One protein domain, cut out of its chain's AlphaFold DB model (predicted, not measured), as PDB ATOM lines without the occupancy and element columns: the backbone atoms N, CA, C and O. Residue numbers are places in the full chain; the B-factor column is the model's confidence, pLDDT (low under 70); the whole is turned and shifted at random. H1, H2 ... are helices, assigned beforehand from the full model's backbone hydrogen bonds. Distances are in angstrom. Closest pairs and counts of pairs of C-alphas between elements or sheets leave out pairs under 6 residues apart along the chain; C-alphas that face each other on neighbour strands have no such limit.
ATOM      1  N   ARG A   4      -5.718 -15.729 -34.867       86.44
ATOM      2  CA  ARG A   4      -7.084 -15.749 -35.404       86.44
ATOM      3  C   ARG A   4      -8.115 -15.639 -34.284       86.44
ATOM      4  O   ARG A   4      -8.984 -14.771 -34.334       86.44
ATOM      5  N   ILE A   5      -7.954 -16.445 -33.235       90.88
ATOM      6  CA  ILE A   5      -8.834 -16.441 -32.061       90.88
ATOM      7  C   ILE A   5      -8.768 -15.104 -31.326       90.88
ATOM      8  O   ILE A   5      -9.806 -14.512 -31.035       90.88
ATOM      9  N   GLU A   6      -7.560 -14.602 -31.059       90.62
ATOM     10  CA  GLU A   6      -7.370 -13.314 -30.382       90.62
ATOM     11  C   GLU A   6      -8.076 -12.179 -31.137       90.62
ATOM     12  O   GLU A   6      -8.744 -11.342 -30.532       90.62
ATOM     13  N   THR A   7      -7.961 -12.174 -32.467       87.62
ATOM     14  CA  THR A   7      -8.573 -11.156 -33.327       87.62
ATOM     15  C   THR A   7     -10.094 -11.223 -33.302       87.62
ATOM     16  O   THR A   7     -10.731 -10.185 -33.128       87.62
ATOM     17  N   LEU A   8     -10.671 -12.419 -33.427       90.12
ATOM     18  CA  LEU A   8     -12.123 -12.603 -33.408       90.12
ATOM     19  C   LEU A   8     -12.729 -12.194 -32.060       90.12
ATOM     20  O   LEU A   8     -13.740 -11.497 -32.034       90.12
ATOM     21  N   ILE A   9     -12.086 -12.547 -30.941       91.12
ATOM     22  CA  ILE A   9     -12.568 -12.171 -29.603       91.12
ATOM     23  C   ILE A   9     -12.528 -10.651 -29.405       91.12
ATOM     24  O   ILE A   9     -13.506 -10.071 -28.942       91.12
ATOM     25  N   ILE A  10     -11.421  -9.993 -29.764       89.75
ATOM     26  CA  ILE A  10     -11.271  -8.537 -29.592       89.75
ATOM     27  C   ILE A  10     -12.270  -7.766 -30.468       89.75
ATOM     28  O   ILE A  10     -12.795  -6.738 -30.046       89.75
ATOM     29  N   ASN A  11     -12.549  -8.263 -31.673       86.69
ATOM     30  CA  ASN A  11     -13.436  -7.607 -32.635       86.69
ATOM     31  C   ASN A  11     -14.901  -8.042 -32.507       86.69
ATOM     32  O   ASN A  11     -15.723  -7.666 -33.343       86.69
ATOM     33  N   ARG A  12     -15.250  -8.813 -31.472       87.00
ATOM     34  CA  ARG A  12     -16.587  -9.392 -31.308       87.00
ATOM     35  C   ARG A  12     -17.720  -8.382 -31.464       87.00
ATOM     36  O   ARG A  12     -18.721  -8.698 -32.099       87.00
ATOM     37  N   LEU A  13     -17.604  -7.207 -30.843       84.44
ATOM     38  CA  LEU A  13     -18.674  -6.206 -30.886       84.44
ATOM     39  C   LEU A  13     -18.931  -5.732 -32.321       84.44
ATOM     40  O   LEU A  13     -20.079  -5.722 -32.748       84.44
ATOM     41  N   SER A  14     -17.869  -5.454 -33.079       83.06
ATOM     42  CA  SER A  14     -17.964  -5.066 -34.490       83.06
ATOM     43  C   SER A  14     -18.564  -6.180 -35.350       83.06
ATOM     44  O   SER A  14     -19.498  -5.930 -36.102       83.06
ATOM     45  N   LEU A  15     -18.117  -7.427 -35.163       82.00
ATOM     46  CA  LEU A  15     -18.655  -8.586 -35.890       82.00
ATOM     47  C   LEU A  15     -20.147  -8.821 -35.612       82.00
ATOM     48  O   LEU A  15     -20.876  -9.307 -36.470       82.00
ATOM     49  N   LYS A  16     -20.618  -8.483 -34.408       75.56
ATOM     50  CA  LYS A  16     -22.029  -8.624 -34.032       75.56
ATOM     51  C   LYS A  16     -22.911  -7.527 -34.638       75.56
ATOM     52  O   LYS A  16     -24.075  -7.793 -34.929       75.56
ATOM     53  N   GLU A  17     -22.381  -6.316 -34.791       76.06
ATOM     54  CA  GLU A  17     -23.084  -5.170 -35.383       76.06
ATOM     55  C   GLU A  17     -23.243  -5.296 -36.902       76.06
ATOM     56  O   GLU A  17     -24.234  -4.819 -37.451       76.06
ATOM     57  N   GLU A  18     -22.312  -5.977 -37.575       70.62
ATOM     58  CA  GLU A  18     -22.375  -6.206 -39.024       70.62
ATOM     59  C   GLU A  18     -23.559  -7.101 -39.446       70.62
ATOM     60  O   GLU A  18     -23.935  -7.082 -40.614       70.62
ATOM     61  N   HIS A  19     -24.205  -7.813 -38.509       57.44
ATOM     62  CA  HIS A  19     -25.437  -8.605 -38.694       57.44
ATOM     63  C   HIS A  19     -25.442  -9.617 -39.858       57.44
ATOM     64  O   HIS A  19     -26.485 -10.207 -40.152       57.44
ATOM     65  N   ASP A  20     -24.293  -9.880 -40.472       66.44
ATOM     66  CA  ASP A  20     -24.137 -10.888 -41.507       66.44
ATOM     67  C   ASP A  20     -23.912 -12.263 -40.866       66.44
ATOM     68  O   ASP A  20     -22.797 -12.652 -40.517       66.44
ATOM     69  N   LEU A  21     -25.009 -12.995 -40.664       57.09
ATOM     70  CA  LEU A  21     -24.993 -14.355 -40.115       57.09
ATOM     71  C   LEU A  21     -24.274 -15.359 -41.038       57.09
ATOM     72  O   LEU A  21     -23.945 -16.459 -40.590       57.09
ATOM     73  N   GLU A  22     -24.024 -14.997 -42.298       60.03
ATOM     74  CA  GLU A  22     -23.267 -15.809 -43.256       60.03
ATOM     75  C   GLU A  22     -21.764 -15.494 -43.228       60.03
ATOM     76  O   GLU A  22     -20.981 -16.178 -43.882       60.03
ATOM     77  N   SER A  23     -21.334 -14.519 -42.420       78.62
ATOM     78  CA  SER A  23     -19.917 -14.225 -42.227       78.62
ATOM     79  C   SER A  23     -19.192 -15.409 -41.578       78.62
ATOM     80  O   SER A  23     -19.468 -15.784 -40.431       78.62
ATOM     81  N   ASP A  24     -18.209 -15.962 -42.296       83.00
ATOM     82  CA  ASP A  24     -17.277 -16.981 -41.793       83.00
ATOM     83  C   ASP A  24     -16.650 -16.551 -40.454       83.00
ATOM     84  O   ASP A  24     -16.447 -17.370 -39.558       83.00
ATOM     85  N   ASP A  25     -16.382 -15.255 -40.271       86.38
ATOM     86  CA  ASP A  25     -15.789 -14.704 -39.049       86.38
ATOM     87  C   ASP A  25     -16.756 -14.754 -37.863       86.38
ATOM     88  O   ASP A  25     -16.354 -15.106 -36.749       86.38
ATOM     89  N   TYR A  26     -18.036 -14.447 -38.088       86.06
ATOM     90  CA  TYR A  26     -19.054 -14.524 -37.043       86.06
ATOM     91  C   TYR A  26     -19.324 -15.978 -36.636       86.06
ATOM     92  O   TYR A  26     -19.360 -16.297 -35.444       86.06
ATOM     93  N   ASN A  27     -19.426 -16.886 -37.608       88.69
ATOM     94  CA  ASN A  27     -19.592 -18.314 -37.338       88.69
ATOM     95  C   ASN A  27     -18.388 -18.893 -36.579       88.69
ATOM     96  O   ASN A  27     -18.560 -19.585 -35.569       88.69
ATOM     97  N   ASN A  28     -17.171 -18.528 -36.984       90.75
ATOM     98  CA  ASN A  28     -15.944 -18.903 -36.287       90.75
ATOM     99  C   ASN A  28     -15.891 -18.362 -34.853       90.75
ATOM    100  O   ASN A  28     -15.487 -19.076 -33.932       90.75
ATOM    101  N   LEU A  29     -16.357 -17.132 -34.627       91.50
ATOM    102  CA  LEU A  29     -16.474 -16.570 -33.285       91.50
ATOM    103  C   LEU A  29     -17.435 -17.383 -32.401       91.50
ATOM    104  O   LEU A  29     -17.092 -17.684 -31.259       91.50
ATOM    105  N   LEU A  30     -18.600 -17.795 -32.913       91.50
ATOM    106  CA  LEU A  30     -19.546 -18.627 -32.152       91.50
ATOM    107  C   LEU A  30     -18.944 -19.988 -31.767       91.50
ATOM    108  O   LEU A  30     -19.153 -20.473 -30.650       91.50
ATOM    109  N   ILE A  31     -18.165 -20.597 -32.668       94.44
ATOM    110  CA  ILE A  31     -17.435 -21.845 -32.397       94.44
ATOM    111  C   ILE A  31     -16.415 -21.634 -31.269       94.44
ATOM    112  O   ILE A  31     -16.352 -22.436 -30.331       94.44
ATOM    113  N   ILE A  32     -15.659 -20.533 -31.320       94.88
ATOM    114  CA  ILE A  32     -14.691 -20.146 -30.286       94.88
ATOM    115  C   ILE A  32     -15.383 -19.939 -28.936       94.88
ATOM    116  O   ILE A  32     -14.919 -20.475 -27.929       94.88
ATOM    117  N   GLU A  33     -16.498 -19.208 -28.890       94.19
ATOM    118  CA  GLU A  33     -17.246 -18.954 -27.652       94.19
ATOM    119  C   GLU A  33     -17.777 -20.250 -27.033       94.19
ATOM    120  O   GLU A  33     -17.629 -20.481 -25.827       94.19
ATOM    121  N   LYS A  34     -18.342 -21.133 -27.865       96.00
ATOM    122  CA  LYS A  34     -18.788 -22.456 -27.427       96.00
ATOM    123  C   LYS A  34     -17.624 -23.255 -26.845       96.00
ATOM    124  O   LYS A  34     -17.748 -23.802 -25.748       96.00
ATOM    125  N   LYS A  35     -16.478 -23.291 -27.532       97.00
ATOM    126  CA  LYS A  35     -15.303 -24.024 -27.053       97.00
ATOM    127  C   LYS A  35     -14.745 -23.431 -25.761       97.00
ATOM    128  O   LYS A  35     -14.404 -24.183 -24.855       97.00
ATOM    129  N   ALA A  36     -14.690 -22.106 -25.637       97.06
ATOM    130  CA  ALA A  36     -14.253 -21.443 -24.411       97.06
ATOM    131  C   ALA A  36     -15.130 -21.842 -23.213       97.06
ATOM    132  O   ALA A  36     -14.608 -22.146 -22.138       97.06
ATOM    133  N   LYS A  37     -16.452 -21.917 -23.410       97.00
ATOM    134  CA  LYS A  37     -17.388 -22.390 -22.384       97.00
ATOM    135  C   LYS A  37     -17.122 -23.846 -21.989       97.00
ATOM    136  O   LYS A  37     -16.985 -24.125 -20.801       97.00
ATOM    137  N   GLU A  38     -16.975 -24.745 -22.960       97.62
ATOM    138  CA  GLU A  38     -16.653 -26.159 -22.705       97.62
ATOM    139  C   GLU A  38     -15.336 -26.313 -21.924       97.62
ATOM    140  O   GLU A  38     -15.268 -27.052 -20.942       97.62
ATOM    141  N   LEU A  39     -14.283 -25.583 -22.308       97.38
ATOM    142  CA  LEU A  39     -12.988 -25.648 -21.622       97.38
ATOM    143  C   LEU A  39     -13.040 -25.089 -20.197       97.38
ATOM    144  O   LEU A  39     -12.291 -25.552 -19.334       97.38
ATOM    145  N   TYR A  40     -13.907 -24.112 -19.933       97.56
ATOM    146  CA  TYR A  40     -14.158 -23.630 -18.578       97.56
ATOM    147  C   TYR A  40     -14.894 -24.677 -17.730       97.56
ATOM    148  O   TYR A  40     -14.474 -24.960 -16.608       97.56
ATOM    149  N   GLU A  41     -15.933 -25.312 -18.276       97.50
ATOM    150  CA  GLU A  41     -16.681 -26.383 -17.599       97.50
ATOM    151  C   GLU A  41     -15.787 -27.592 -17.271       97.50
ATOM    152  O   GLU A  41     -15.862 -28.149 -16.173       97.50
ATOM    153  N   LEU A  42     -14.863 -27.934 -18.175       97.12
ATOM    154  CA  LEU A  42     -13.849 -28.978 -17.982       97.12
ATOM    155  C   LEU A  42     -12.680 -28.558 -17.074       97.12
ATOM    156  O   LEU A  42     -11.771 -29.354 -16.843       97.12
ATOM    157  N   ARG A  43     -12.681 -27.323 -16.551       96.88
ATOM    158  CA  ARG A  43     -11.608 -26.741 -15.719       96.88
ATOM    159  C   ARG A  43     -10.234 -26.678 -16.402       96.88
ATOM    160  O   ARG A  43      -9.210 -26.593 -15.726       96.88
ATOM    161  N   ILE A  44     -10.203 -26.690 -17.732       96.75
ATOM    162  CA  ILE A  44      -8.991 -26.467 -18.536       96.75
ATOM    163  C   ILE A  44      -8.673 -24.964 -18.589       96.75
ATOM    164  O   ILE A  44      -7.509 -24.554 -18.488       96.75
ATOM    165  N   LEU A  45      -9.712 -24.130 -18.705       96.94
ATOM    166  CA  LEU A  45      -9.626 -22.700 -18.425       96.94
ATOM    167  C   LEU A  45      -9.886 -22.455 -16.941       96.94
ATOM    168  O   LEU A  45     -10.889 -22.894 -16.379       96.94
ATOM    169  N   SER A  46      -8.984 -21.714 -16.309       96.81
ATOM    170  CA  SER A  46      -9.191 -21.210 -14.955       96.81
ATOM    171  C   SER A  46     -10.269 -20.123 -14.932       96.81
ATOM    172  O   SER A  46     -10.518 -19.443 -15.929       96.81
ATOM    173  N   THR A  47     -10.866 -19.887 -13.761       96.31
ATOM    174  CA  THR A  47     -11.817 -18.780 -13.553       96.31
ATOM    175  C   THR A  47     -11.223 -17.427 -13.944       96.31
ATOM    176  O   THR A  47     -11.922 -16.586 -14.504       96.31
ATOM    177  N   LEU A  48      -9.929 -17.219 -13.682       95.75
ATOM    178  CA  LEU A  48      -9.227 -15.991 -14.044       95.75
ATOM    179  C   LEU A  48      -9.110 -15.830 -15.566       95.75
ATOM    180  O   LEU A  48      -9.433 -14.767 -16.089       95.75
ATOM    181  N   GLU A  49      -8.685 -16.879 -16.272       96.31
ATOM    182  CA  GLU A  49      -8.596 -16.881 -17.738       96.31
ATOM    183  C   GLU A  49      -9.966 -16.643 -18.379       96.31
ATOM    184  O   GLU A  49     -10.088 -15.794 -19.258       96.31
ATOM    185  N   ALA A  50     -11.006 -17.332 -17.898       95.88
ATOM    186  CA  ALA A  50     -12.371 -17.158 -18.385       95.88
ATOM    187  C   ALA A  50     -12.890 -15.731 -18.147       95.88
ATOM    188  O   ALA A  50     -13.500 -15.142 -19.039       95.88
ATOM    189  N   LYS A  51     -12.606 -15.141 -16.974       96.31
ATOM    190  CA  LYS A  51     -12.977 -13.752 -16.671       96.31
ATOM    191  C   LYS A  51     -12.294 -12.774 -17.628       96.31
ATOM    192  O   LYS A  51     -12.975 -11.940 -18.209       96.31
ATOM    193  N   ILE A  52     -10.981 -12.909 -17.830       96.19
ATOM    194  CA  ILE A  52     -10.210 -12.055 -18.749       96.19
ATOM    195  C   ILE A  52     -10.730 -12.185 -20.186       96.19
ATOM    196  O   ILE A  52     -10.942 -11.175 -20.854       96.19
ATOM    197  N   LEU A  53     -10.967 -13.414 -20.652       95.50
ATOM    198  CA  LEU A  53     -11.477 -13.684 -21.995       95.50
ATOM    199  C   LEU A  53     -12.860 -13.056 -22.207       95.50
ATOM    200  O   LEU A  53     -13.090 -12.406 -23.224       95.50
ATOM    201  N   ASN A  54     -13.752 -13.175 -21.220       94.56
ATOM    202  CA  ASN A  54     -15.066 -12.541 -21.257       94.56
ATOM    203  C   ASN A  54     -14.975 -11.006 -21.249       94.56
ATOM    204  O   ASN A  54     -15.714 -10.354 -21.979       94.56
ATOM    205  N   SER A  55     -14.070 -10.407 -20.470       93.94
ATOM    206  CA  SER A  55     -13.893  -8.949 -20.481       93.94
ATOM    207  C   SER A  55     -13.447  -8.439 -21.855       93.94
ATOM    208  O   SER A  55     -14.052  -7.505 -22.377       93.94
ATOM    209  N   PHE A  56     -12.462  -9.083 -22.495       92.75
ATOM    210  CA  PHE A  56     -12.060  -8.715 -23.861       92.75
ATOM    211  C   PHE A  56     -13.190  -8.913 -24.878       92.75
ATOM    212  O   PHE A  56     -13.435  -8.030 -25.692       92.75
ATOM    213  N   SER A  57     -13.915 -10.030 -24.788       90.56
ATOM    214  CA  SER A  57     -15.076 -10.336 -25.637       90.56
ATOM    215  C   SER A  57     -16.187  -9.273 -25.530       90.56
ATOM    216  O   SER A  57     -16.866  -8.944 -26.504       90.56
ATOM    217  N   ASN A  58     -16.342  -8.661 -24.354       90.50
ATOM    218  CA  ASN A  58     -17.296  -7.574 -24.117       90.50
ATOM    219  C   ASN A  58     -16.737  -6.176 -24.440       90.50
ATOM    220  O   ASN A  58     -17.377  -5.177 -24.118       90.50
ATOM    221  N   GLY A  59     -15.563  -6.088 -25.072       87.94
ATOM    222  CA  GLY A  59     -14.960  -4.827 -25.501       87.94
ATOM    223  C   GLY A  59     -14.268  -4.031 -24.394       87.94
ATOM    224  O   GLY A  59     -13.934  -2.867 -24.612       87.94
ATOM    225  N   SER A  60     -14.032  -4.620 -23.214       90.12
ATOM    226  CA  SER A  60     -13.272  -3.951 -22.153       90.12
ATOM    227  C   SER A  60     -11.839  -3.673 -22.601       90.12
ATOM    228  O   SER A  60     -11.174  -4.524 -23.199       90.12
ATOM    229  N   THR A  61     -11.325  -2.490 -22.261       89.62
ATOM    230  CA  THR A  61      -9.916  -2.169 -22.507       89.62
ATOM    231  C   THR A  61      -9.016  -2.843 -21.475       89.62
ATOM    232  O   THR A  61      -9.459  -3.241 -20.395       89.62
ATOM    233  N   LEU A  62      -7.711  -2.924 -21.749       89.19
ATOM    234  CA  LEU A  62      -6.764  -3.427 -20.750       89.19
ATOM    235  C   LEU A  62      -6.769  -2.606 -19.463       89.19
ATOM    236  O   LEU A  62      -6.544  -3.161 -18.388       89.19
ATOM    237  N   ILE A  63      -6.977  -1.291 -19.573       89.00
ATOM    238  CA  ILE A  63      -7.068  -0.415 -18.408       89.00
ATOM    239  C   ILE A  63      -8.256  -0.835 -17.547       89.00
ATOM    240  O   ILE A  63      -8.084  -1.002 -16.340       89.00
ATOM    241  N   ASP A  64      -9.418  -1.067 -18.153       91.62
ATOM    242  CA  ASP A  64     -10.625  -1.477 -17.431       91.62
ATOM    243  C   ASP A  64     -10.425  -2.833 -16.750       91.62
ATOM    244  O   ASP A  64     -10.645  -2.966 -15.547       91.62
ATOM    245  N   ILE A  65      -9.864  -3.803 -17.478       92.56
ATOM    246  CA  ILE A  65      -9.581  -5.135 -16.934       92.56
ATOM    247  C   ILE A  65      -8.594  -5.049 -15.764       92.56
ATOM    248  O   ILE A  65      -8.797  -5.707 -14.749       92.56
ATOM    249  N   SER A  66      -7.555  -4.211 -15.858       91.75
ATOM    250  CA  SER A  66      -6.562  -4.042 -14.782       91.75
ATOM    251  C   SER A  66      -7.109  -3.366 -13.521       91.75
ATOM    252  O   SER A  66      -6.555  -3.544 -12.438       91.75
ATOM    253  N   LYS A  67      -8.207  -2.606 -13.638       91.62
ATOM    254  CA  LYS A  67      -8.915  -2.039 -12.481       91.62
ATOM    255  C   LYS A  67      -9.788  -3.084 -11.788       91.62
ATOM    256  O   LYS A  67      -9.903  -3.064 -10.567       91.62
ATOM    257  N   GLU A  68     -10.393  -3.994 -12.548       92.38
ATOM    258  CA  GLU A  68     -11.278  -5.047 -12.024       92.38
ATOM    259  C   GLU A  68     -10.543  -6.308 -11.556       92.38
ATOM    260  O   GLU A  68     -11.049  -7.081 -10.736       92.38
ATOM    261  N   ILE A  69      -9.377  -6.564 -12.140       93.00
ATOM    262  CA  ILE A  69      -8.531  -7.719 -11.884       93.00
ATOM    263  C   ILE A  69      -7.165  -7.153 -11.490       93.00
ATOM    264  O   ILE A  69      -6.477  -6.634 -12.368       93.00
ATOM    265  N   PRO A  70      -6.764  -7.231 -10.203       90.38
ATOM    266  CA  PRO A  70      -5.575  -6.562  -9.673       90.38
ATOM    267  C   PRO A  70      -4.285  -7.269 -10.118       90.38
ATOM    268  O   PRO A  70      -3.559  -7.867  -9.327       90.38
ATOM    269  N   LEU A  71      -4.020  -7.231 -11.419       93.06
ATOM    270  CA  LEU A  71      -2.877  -7.810 -12.104       93.06
ATOM    271  C   LEU A  71      -2.280  -6.764 -13.042       93.06
ATOM    272  O   LEU A  71      -2.970  -5.863 -13.521       93.06
ATOM    273  N   SER A  72      -0.990  -6.901 -13.344       93.19
ATOM    274  CA  SER A  72      -0.363  -6.041 -14.345       93.19
ATOM    275  C   SER A  72      -0.952  -6.294 -15.735       93.19
ATOM    276  O   SER A  72      -1.379  -7.408 -16.059       93.19
ATOM    277  N   LYS A  73      -0.914  -5.267 -16.589       89.44
ATOM    278  CA  LYS A  73      -1.323  -5.351 -17.998       89.44
ATOM    279  C   LYS A  73      -0.640  -6.516 -18.724       89.44
ATOM    280  O   LYS A  73      -1.288  -7.265 -19.450       89.44
ATOM    281  N   GLU A  74       0.654  -6.711 -18.483       91.56
ATOM    282  CA  GLU A  74       1.457  -7.801 -19.050       91.56
ATOM    283  C   GLU A  74       0.933  -9.172 -18.621       91.56
ATOM    284  O   GLU A  74       0.850 -10.094 -19.432       91.56
ATOM    285  N   THR A  75       0.550  -9.298 -17.351       92.94
ATOM    286  CA  THR A  75       0.020 -10.543 -16.795       92.94
ATOM    287  C   THR A  75      -1.360 -10.851 -17.373       92.94
ATOM    288  O   THR A  75      -1.625 -11.991 -17.743       92.94
ATOM    289  N   ILE A  76      -2.220  -9.838 -17.526       94.12
ATOM    290  CA  ILE A  76      -3.541  -9.988 -18.153       94.12
ATOM    291  C   ILE A  76      -3.401 -10.465 -19.601       94.12
ATOM    292  O   ILE A  76      -4.052 -11.434 -19.986       94.12
ATOM    293  N   ILE A  77      -2.506  -9.847 -20.381       92.00
ATOM    294  CA  ILE A  77      -2.194 -10.280 -21.753       92.00
ATOM    295  C   ILE A  77      -1.725 -11.737 -21.768       92.00
ATOM    296  O   ILE A  77      -2.154 -12.516 -22.617       92.00
ATOM    297  N   LEU A  78      -0.836 -12.115 -20.845       92.94
ATOM    298  CA  LEU A  78      -0.314 -13.478 -20.774       92.94
ATOM    299  C   LEU A  78      -1.432 -14.498 -20.523       92.94
ATOM    300  O   LEU A  78      -1.476 -15.525 -21.197       92.94
ATOM    301  N   PHE A  79      -2.338 -14.222 -19.582       95.00
ATOM    302  CA  PHE A  79      -3.481 -15.098 -19.310       95.00
ATOM    303  C   PHE A  79      -4.465 -15.150 -20.477       95.00
ATOM    304  O   PHE A  79      -4.920 -16.235 -20.832       95.00
ATOM    305  N   PHE A  80      -4.750 -14.010 -21.105       95.44
ATOM    306  CA  PHE A  80      -5.596 -13.959 -22.294       95.44
ATOM    307  C   PHE A  80      -5.044 -14.842 -23.418       95.44
ATOM    308  O   PHE A  80      -5.763 -15.670 -23.974       95.44
ATOM    309  N   ARG A  81      -3.743 -14.732 -23.697       92.25
ATOM    310  CA  ARG A  81      -3.073 -15.539 -24.723       92.25
ATOM    311  C   ARG A  81      -3.090 -17.015 -24.403       92.25
ATOM    312  O   ARG A  81      -3.472 -17.806 -25.251       92.25
ATOM    313  N   ARG A  82      -2.754 -17.387 -23.170       93.94
ATOM    314  CA  ARG A  82      -2.826 -18.788 -22.737       93.94
ATOM    315  C   ARG A  82      -4.231 -19.360 -22.905       93.94
ATOM    316  O   ARG A  82      -4.368 -20.506 -23.317       93.94
ATOM    317  N   ALA A  83      -5.266 -18.567 -22.628       96.31
ATOM    318  CA  ALA A  83      -6.644 -18.974 -22.870       96.31
ATOM    319  C   ALA A  83      -6.916 -19.201 -24.368       96.31
ATOM    320  O   ALA A  83      -7.435 -20.253 -24.736       96.31
ATOM    321  N   CYS A  84      -6.509 -18.265 -25.230       95.44
ATOM    322  CA  CYS A  84      -6.668 -18.382 -26.683       95.44
ATOM    323  C   CYS A  84      -5.886 -19.570 -27.260       95.44
ATOM    324  O   CYS A  84      -6.414 -20.303 -28.087       95.44
ATOM    325  N   GLU A  85      -4.671 -19.827 -26.775       93.12
ATOM    326  CA  GLU A  85      -3.850 -20.969 -27.181       93.12
ATOM    327  C   GLU A  85      -4.489 -22.303 -26.804       93.12
ATOM    328  O   GLU A  85      -4.485 -23.226 -27.615       93.12
ATOM    329  N   LYS A  86      -5.081 -22.409 -25.608       95.00
ATOM    330  CA  LYS A  86      -5.835 -23.606 -25.203       95.00
ATOM    331  C   LYS A  86      -7.031 -23.845 -26.124       95.00
ATOM    332  O   LYS A  86      -7.273 -24.981 -26.520       95.00
ATOM    333  N   ILE A  87      -7.758 -22.785 -26.484       96.31
ATOM    334  CA  ILE A  87      -8.894 -22.886 -27.409       96.31
ATOM    335  C   ILE A  87      -8.404 -23.308 -28.801       96.31
ATOM    336  O   ILE A  87      -8.939 -24.266 -29.352       96.31
ATOM    337  N   ALA A  88      -7.362 -22.660 -29.331       93.94
ATOM    338  CA  ALA A  88      -6.777 -22.971 -30.637       93.94
ATOM    339  C   ALA A  88      -6.295 -24.418 -30.708       93.94
ATOM    340  O   ALA A  88      -6.607 -25.127 -31.657       93.94
ATOM    341  N   PHE A  89      -5.590 -24.878 -29.674       93.00
ATOM    342  CA  PHE A  89      -5.118 -26.254 -29.584       93.00
ATOM    343  C   PHE A  89      -6.273 -27.265 -29.624       93.00
ATOM    344  O   PHE A  89      -6.166 -28.296 -30.280       93.00
ATOM    345  N   CYS A  90      -7.384 -26.973 -28.943       93.06
ATOM    346  CA  CYS A  90      -8.542 -27.863 -28.920       93.06
ATOM    347  C   CYS A  90      -9.395 -27.819 -30.193       93.06
ATOM    348  O   CYS A  90     -10.080 -28.801 -30.472       93.06
ATOM    349  N   LEU A  91      -9.413 -26.700 -30.921       93.25
ATOM    350  CA  LEU A  91     -10.132 -26.590 -32.193       93.25
ATOM    351  C   LEU A  91      -9.317 -27.144 -33.367       93.25
ATOM    352  O   LEU A  91      -9.886 -27.799 -34.234       93.25
ATOM    353  N   GLY A  92      -7.996 -26.944 -33.369       90.94
ATOM    354  CA  GLY A  92      -7.127 -27.339 -34.477       90.94
ATOM    355  C   GLY A  92      -7.420 -26.569 -35.771       90.94
ATOM    356  O   GLY A  92      -8.131 -25.563 -35.760       90.94
ATOM    357  N   GLY A  93      -6.842 -27.039 -36.883       88.44
ATOM    358  CA  GLY A  93      -7.107 -26.520 -38.232       88.44
ATOM    359  C   GLY A  93      -6.956 -25.001 -38.342       88.44
ATOM    360  O   GLY A  93      -6.020 -24.427 -37.772       88.44
ATOM    361  N   GLU A  94      -7.920 -24.371 -39.017       86.50
ATOM    362  CA  GLU A  94      -7.987 -22.933 -39.322       86.50
ATOM    363  C   GLU A  94      -7.856 -22.006 -38.101       86.50
ATOM    364  O   GLU A  94      -7.510 -20.834 -38.234       86.50
ATOM    365  N   PHE A  95      -8.102 -22.519 -36.889       87.44
ATOM    366  CA  PHE A  95      -8.027 -21.759 -35.638       87.44
ATOM    367  C   PHE A  95      -6.612 -21.674 -35.048       87.44
ATOM    368  O   PHE A  95      -6.377 -20.917 -34.099       87.44
ATOM    369  N   THR A  96      -5.675 -22.459 -35.578       88.25
ATOM    370  CA  THR A  96      -4.248 -22.372 -35.251       88.25
ATOM    371  C   THR A  96      -3.543 -21.456 -36.239       88.25
ATOM    372  O   THR A  96      -3.950 -21.383 -37.389       88.25
ATOM    373  N   ASP A  97      -2.454 -20.798 -35.836       83.75
ATOM    374  CA  ASP A  97      -1.744 -19.891 -36.754       83.75
ATOM    375  C   ASP A  97      -1.234 -20.612 -38.014       83.75
ATOM    376  O   ASP A  97      -1.272 -20.034 -39.094       83.75
ATOM    377  N   PHE A  98      -0.817 -21.878 -37.894       85.50
ATOM    378  CA  PHE A  98      -0.422 -22.697 -39.044       85.50
ATOM    379  C   PHE A  98      -1.608 -23.021 -39.944       85.50
ATOM    380  O   PHE A  98      -1.543 -22.739 -41.131       85.50
ATOM    381  N   GLY A  99      -2.714 -23.516 -39.384       85.19
ATOM    382  CA  GLY A  99      -3.886 -23.818 -40.200       85.19
ATOM    383  C   GLY A  99      -4.538 -22.570 -40.797       85.19
ATOM    384  O   GLY A  99      -5.012 -22.628 -41.915       85.19
ATOM    385  N   THR A 100      -4.490 -21.410 -40.130       84.81
ATOM    386  CA  THR A 100      -4.897 -20.138 -40.752       84.81
ATOM    387  C   THR A 100      -4.035 -19.824 -41.978       84.81
ATOM    388  O   THR A 100      -4.551 -19.344 -42.982       84.81
ATOM    389  N   VAL A 101      -2.718 -20.045 -41.900       88.00
ATOM    390  CA  VAL A 101      -1.820 -19.823 -43.041       88.00
ATOM    391  C   VAL A 101      -2.121 -20.819 -44.154       88.00
ATOM    392  O   VAL A 101      -2.305 -20.381 -45.285       88.00
ATOM    393  N   ASP A 102      -2.226 -22.109 -43.836       88.75
ATOM    394  CA  ASP A 102      -2.519 -23.169 -44.806       88.75
ATOM    395  C   ASP A 102      -3.842 -22.892 -45.540       88.75
ATOM    396  O   ASP A 102      -3.874 -22.852 -46.768       88.75
ATOM    397  N   ASP A 103      -4.904 -22.554 -44.806       86.75
ATOM    398  CA  ASP A 103      -6.208 -22.216 -45.379       86.75
ATOM    399  C   ASP A 103      -6.149 -21.005 -46.319       86.75
ATOM    400  O   ASP A 103      -6.800 -20.985 -47.364       86.75
ATOM    401  N   LEU A 104      -5.373 -19.971 -45.973       86.94
ATOM    402  CA  LEU A 104      -5.208 -18.789 -46.822       86.94
ATOM    403  C   LEU A 104      -4.358 -19.088 -48.060       86.94
ATOM    404  O   LEU A 104      -4.648 -18.557 -49.136       86.94
ATOM    405  N   VAL A 105      -3.332 -19.929 -47.920       90.81
ATOM    406  CA  VAL A 105      -2.519 -20.410 -49.041       90.81
ATOM    407  C   VAL A 105      -3.393 -21.179 -50.020       90.81
ATOM    408  O   VAL A 105      -3.368 -20.863 -51.207       90.81
ATOM    409  N   ASP A 106      -4.218 -22.099 -49.529       89.81
ATOM    410  CA  ASP A 106      -5.107 -22.909 -50.358       89.81
ATOM    411  C   ASP A 106      -6.206 -22.055 -51.005       89.81
ATOM    412  O   ASP A 106      -6.405 -22.104 -52.223       89.81
ATOM    413  N   LYS A 107      -6.885 -21.203 -50.221       89.81
ATOM    414  CA  LYS A 107      -8.002 -20.362 -50.689       89.81
ATOM    415  C   LYS A 107      -7.588 -19.363 -51.767       89.81
ATOM    416  O   LYS A 107      -8.369 -19.098 -52.680       89.81
ATOM    417  N   TYR A 108      -6.385 -18.799 -51.662       91.94
ATOM    418  CA  TYR A 108      -5.907 -17.754 -52.574       91.94
ATOM    419  C   TYR A 108      -4.772 -18.203 -53.499       91.94
ATOM    420  O   TYR A 108      -4.298 -17.393 -54.294       91.94
ATOM    421  N   SER A 109      -4.357 -19.472 -53.428       93.31
ATOM    422  CA  SER A 109      -3.225 -20.020 -54.190       93.31
ATOM    423  C   SER A 109      -1.960 -19.165 -54.044       93.31
ATOM    424  O   SER A 109      -1.346 -18.758 -55.034       93.31
ATOM    425  N   LEU A 110      -1.605 -18.837 -52.797       92.94
ATOM    426  CA  LEU A 110      -0.498 -17.925 -52.505       92.94
ATOM    427  C   LEU A 110       0.852 -18.520 -52.922       92.94
ATOM    428  O   LEU A 110       1.117 -19.708 -52.748       92.94
ATOM    429  N   THR A 111       1.745 -17.667 -53.422       95.25
ATOM    430  CA  THR A 111       3.142 -18.047 -53.665       95.25
ATOM    431  C   THR A 111       3.929 -18.145 -52.357       95.25
ATOM    432  O   THR A 111       3.524 -17.618 -51.318       95.25
ATOM    433  N   GLU A 112       5.107 -18.772 -52.399       92.25
ATOM    434  CA  GLU A 112       6.014 -18.849 -51.246       92.25
ATOM    435  C   GLU A 112       6.390 -17.454 -50.708       92.25
ATOM    436  O   GLU A 112       6.374 -17.217 -49.500       92.25
ATOM    437  N   GLU A 113       6.651 -16.488 -51.595       93.94
ATOM    438  CA  GLU A 113       6.941 -15.102 -51.209       93.94
ATOM    439  C   GLU A 113       5.746 -14.448 -50.495       93.94
ATOM    440  O   GLU A 113       5.905 -13.833 -49.438       93.94
ATOM    441  N   GLN A 114       4.531 -14.616 -51.029       92.44
ATOM    442  CA  GLN A 114       3.309 -14.091 -50.413       92.44
ATOM    443  C   GLN A 114       3.027 -14.741 -49.056       92.44
ATOM    444  O   GLN A 114       2.639 -14.051 -48.114       92.44
ATOM    445  N   THR A 115       3.288 -16.041 -48.934       92.19
ATOM    446  CA  THR A 115       3.143 -16.798 -47.685       92.19
ATOM    447  C   THR A 115       4.110 -16.286 -46.616       92.19
ATOM    448  O   THR A 115       3.706 -15.999 -45.489       92.19
ATOM    449  N   ASN A 116       5.377 -16.062 -46.971       91.19
ATOM    450  CA  ASN A 116       6.372 -15.491 -46.060       91.19
ATOM    451  C   ASN A 116       6.012 -14.063 -45.619       91.19
ATOM    452  O   ASN A 116       6.176 -13.703 -44.445       91.19
ATOM    453  N   ASN A 117       5.472 -13.254 -46.536       90.69
ATOM    454  CA  ASN A 117       4.973 -11.917 -46.223       90.69
ATOM    455  C   ASN A 117       3.766 -11.969 -45.275       90.69
ATOM    456  O   ASN A 117       3.722 -11.202 -44.314       90.69
ATOM    457  N   LEU A 118       2.834 -12.902 -45.485       87.94
ATOM    458  CA  LEU A 118       1.688 -13.132 -44.605       87.94
ATOM    459  C   LEU A 118       2.133 -13.526 -43.191       87.94
ATOM    460  O   LEU A 118       1.711 -12.900 -42.221       87.94
ATOM    461  N   ILE A 119       3.040 -14.498 -43.062       88.00
ATOM    462  CA  ILE A 119       3.591 -14.924 -41.766       88.00
ATOM    463  C   ILE A 119       4.277 -13.746 -41.061       88.00
ATOM    464  O   ILE A 119       4.096 -13.527 -39.860       88.00
ATOM    465  N   THR A 120       5.052 -12.947 -41.798       87.69
ATOM    466  CA  THR A 120       5.706 -11.747 -41.259       87.69
ATOM    467  C   THR A 120       4.679 -10.705 -40.810       87.69
ATOM    468  O   THR A 120       4.818 -10.125 -39.729       87.69
ATOM    469  N   TYR A 121       3.616 -10.500 -41.588       84.94
ATOM    470  CA  TYR A 121       2.514  -9.614 -41.236       84.94
ATOM    471  C   TYR A 121       1.809 -10.085 -39.962       84.94
ATOM    472  O   TYR A 121       1.745  -9.324 -39.001       84.94
ATOM    473  N   MET A 122       1.389 -11.350 -39.888       81.88
ATOM    474  CA  MET A 122       0.744 -11.927 -38.701       81.88
ATOM    475  C   MET A 122       1.627 -11.765 -37.456       81.88
ATOM    476  O   MET A 122       1.156 -11.292 -36.421       81.88
ATOM    477  N   ASN A 123       2.932 -12.032 -37.575       78.12
ATOM    478  CA  ASN A 123       3.903 -11.845 -36.493       78.12
ATOM    479  C   ASN A 123       4.137 -10.371 -36.103       78.12
ATOM    480  O   ASN A 123       4.445 -10.074 -34.944       78.12
ATOM    481  N   SER A 124       4.030  -9.434 -37.048       76.69
ATOM    482  CA  SER A 124       4.243  -7.999 -36.803       76.69
ATOM    483  C   SER A 124       2.988  -7.299 -36.265       76.69
ATOM    484  O   SER A 124       3.088  -6.560 -35.283       76.69
ATOM    485  N   GLU A 125       1.799  -7.614 -36.783       68.12
ATOM    486  CA  GLU A 125       0.509  -7.226 -36.201       68.12
ATOM    487  C   GLU A 125       0.358  -7.764 -34.779       68.12
ATOM    488  O   GLU A 125      -0.123  -7.057 -33.892       68.12
ATOM    489  N   TYR A 126       0.859  -8.974 -34.515       61.88
ATOM    490  CA  TYR A 126       0.920  -9.529 -33.164       61.88
ATOM    491  C   TYR A 126       1.726  -8.640 -32.202       61.88
ATOM    492  O   TYR A 126       1.363  -8.495 -31.033       61.88
ATOM    493  N   LYS A 127       2.794  -7.981 -32.677       56.91
ATOM    494  CA  LYS A 127       3.575  -7.007 -31.890       56.91
ATOM    495  C   LYS A 127       2.893  -5.636 -31.793       56.91
ATOM    496  O   LYS A 127       2.994  -4.989 -30.750       56.91
ATOM    497  N   HIS A 128       2.187  -5.190 -32.832       56.12
ATOM    498  CA  HIS A 128       1.517  -3.882 -32.859       56.12
ATOM    499  C   HIS A 128       0.183  -3.842 -32.100       56.12
ATOM    500  O   HIS A 128      -0.097  -2.860 -31.410       56.12
ATOM    501  N   LYS A 129      -0.636  -4.902 -32.140       57.47
ATOM    502  CA  LYS A 129      -1.849  -4.979 -31.308       57.47
ATOM    503  C   LYS A 129      -1.486  -4.933 -29.823       57.47
ATOM    504  O   LYS A 129      -2.092  -4.172 -29.078       57.47
ATOM    505  N   LEU A 130      -0.407  -5.600 -29.408       50.94
ATOM    506  CA  LEU A 130       0.121  -5.499 -28.043       50.94
ATOM    507  C   LEU A 130       0.474  -4.071 -27.613       50.94
ATOM    508  O   LEU A 130       0.217  -3.696 -26.471       50.94
ATOM    509  N   SER A 131       1.077  -3.269 -28.494       50.78
ATOM    510  CA  SER A 131       1.446  -1.888 -28.163       50.78
ATOM    511  C   SER A 131       0.235  -0.950 -28.137       50.78
ATOM    512  O   SER A 131       0.186  -0.044 -27.308       50.78
ATOM    513  N   ARG A 132      -0.787  -1.206 -28.962       49.16
ATOM    514  CA  ARG A 132      -2.071  -0.484 -28.909       49.16
ATOM    515  C   ARG A 132      -2.868  -0.793 -27.647       49.16
ATOM    516  O   ARG A 132      -3.453   0.115 -27.071       49.16
ATOM    517  N   ILE A 133      -2.825  -2.039 -27.185       50.31
ATOM    518  CA  ILE A 133      -3.447  -2.463 -25.930       50.31
ATOM    519  C   ILE A 133      -2.659  -1.908 -24.708       50.31
ATOM    520  O   ILE A 133      -3.242  -1.625 -23.667       50.31
ATOM    521  N   LYS A 134      -1.344  -1.645 -24.824       42.41
ATOM    522  CA  LYS A 134      -0.559  -0.939 -23.782       42.41
ATOM    523  C   LYS A 134      -0.931   0.544 -23.612       42.41
ATOM    524  O   LYS A 134      -0.849   1.046 -22.487       42.41
ATOM    525  N   ASN A 135      -1.334   1.210 -24.697       38.66
ATOM    526  CA  ASN A 135      -1.473   2.672 -24.792       38.66
ATOM    527  C   ASN A 135      -2.926   3.192 -24.846       38.66
ATOM    528  O   ASN A 135      -3.124   4.405 -24.919       38.66
ATOM    529  N   LYS A 136      -3.920   2.305 -24.808       38.09
ATOM    530  CA  LYS A 136      -5.324   2.616 -24.507       38.09
ATOM    531  C   LYS A 136      -5.731   1.930 -23.207       38.09
ATOM    532  O   LYS A 136      -6.760   2.357 -22.658       38.09
TER     533      LYS A 136
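This is residues 4 to 136 of the 136 residues of an uncharacterized protein of Clostridiales bacterium (UniProt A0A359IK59). The longest helix, H8, spans one side of a body of crossed helices like a handle: H7 joins it to the body at one end, its last turns come near H5 and the first residue of H6 at the other, and a gap lies between it and H1. In the body, short H1 sits in the middle with H3, H4 and H6 round it, while H2 packs on the first part of H3 and H5 on the first residues of H6. The printed part has 133 residues with eight named helices, H1 to H8 in order along the chain, and no named strand; the class is all helix. The whole is compact, with a radius of gyration of the C-alphas of 15.4 A, and spans 46 by 30 by 29 A, only just elongated.

H8, residues 112 to 135, is 34.9 A long and runs from C-alpha 112 at (6.014, -18.849, -51.246) to C-alpha 135 at (-1.473, 2.672, -24.792). Before it comes H7, residues 97 to 108, 16.5 A. H6, residues 73 to 91, measures 27.0 A, and H5, residues 62 to 68, 10.0 A. H4, residues 47 to 57, measures 15.1 A, and H3, residues 24 to 41, 26.0 A. H2 holds residues 12 to 17, 8.8 A. H1, residues 4 to 10, 10.2 A, begins with C-alpha 4 at (-7.084, -15.749, -35.404).

H8 touches H7 with its residues 115 to 119 alone, and H7 touches H8 with its residues 101 to 105 alone; their closest C-alphas are those of Val 105 and Thr 115, 6.9 A apart, and the two helices run opposite ways at a steep tilt of 50 degrees. H8 is close to but not clearly touching H5, with the C-alphas of Leu 62 and Ile 133 closest at 6.2 A, and is apart from H1. H6 touches H4, closest at the C-alphas of Glu 49 and Phe 79, 5.6 A, about perpendicular at 89 degrees. H6 and H3 touch at the C-alphas of Ala 36 and Ile 87, 6.3 A, about perpendicular at 80 degrees. H1 touches H3, closest at the C-alphas of Leu 8 and Leu 29, 5.9 A, about perpendicular at 85 degrees. H3 and H4 form a helical hairpin and only just touch, with 3 pairs of C-alphas within 8 A. H2 touches residues 25 to 29 of H3, and H5 touches residues 73 to 76 of H6; their closest C-alphas are Leu 15 and Tyr 26, 6.1 A, and Ser 66 and Lys 73, 6.3 A. In H1 to H7 every O i to N i+4 pair is within hydrogen-bond range; in H8, 19 of 20 are.

The two C-alphas farthest apart are those of Pro 70 and Ser 109, 46.6 A. The printed part has no cut and ends at the chain's last residue, 136. No link is long: H2 to H3 is short, and the other six are tight. Mean pLDDT of the printed part is 86.3; residues 19 to 22 and 125 to 136 are under 70.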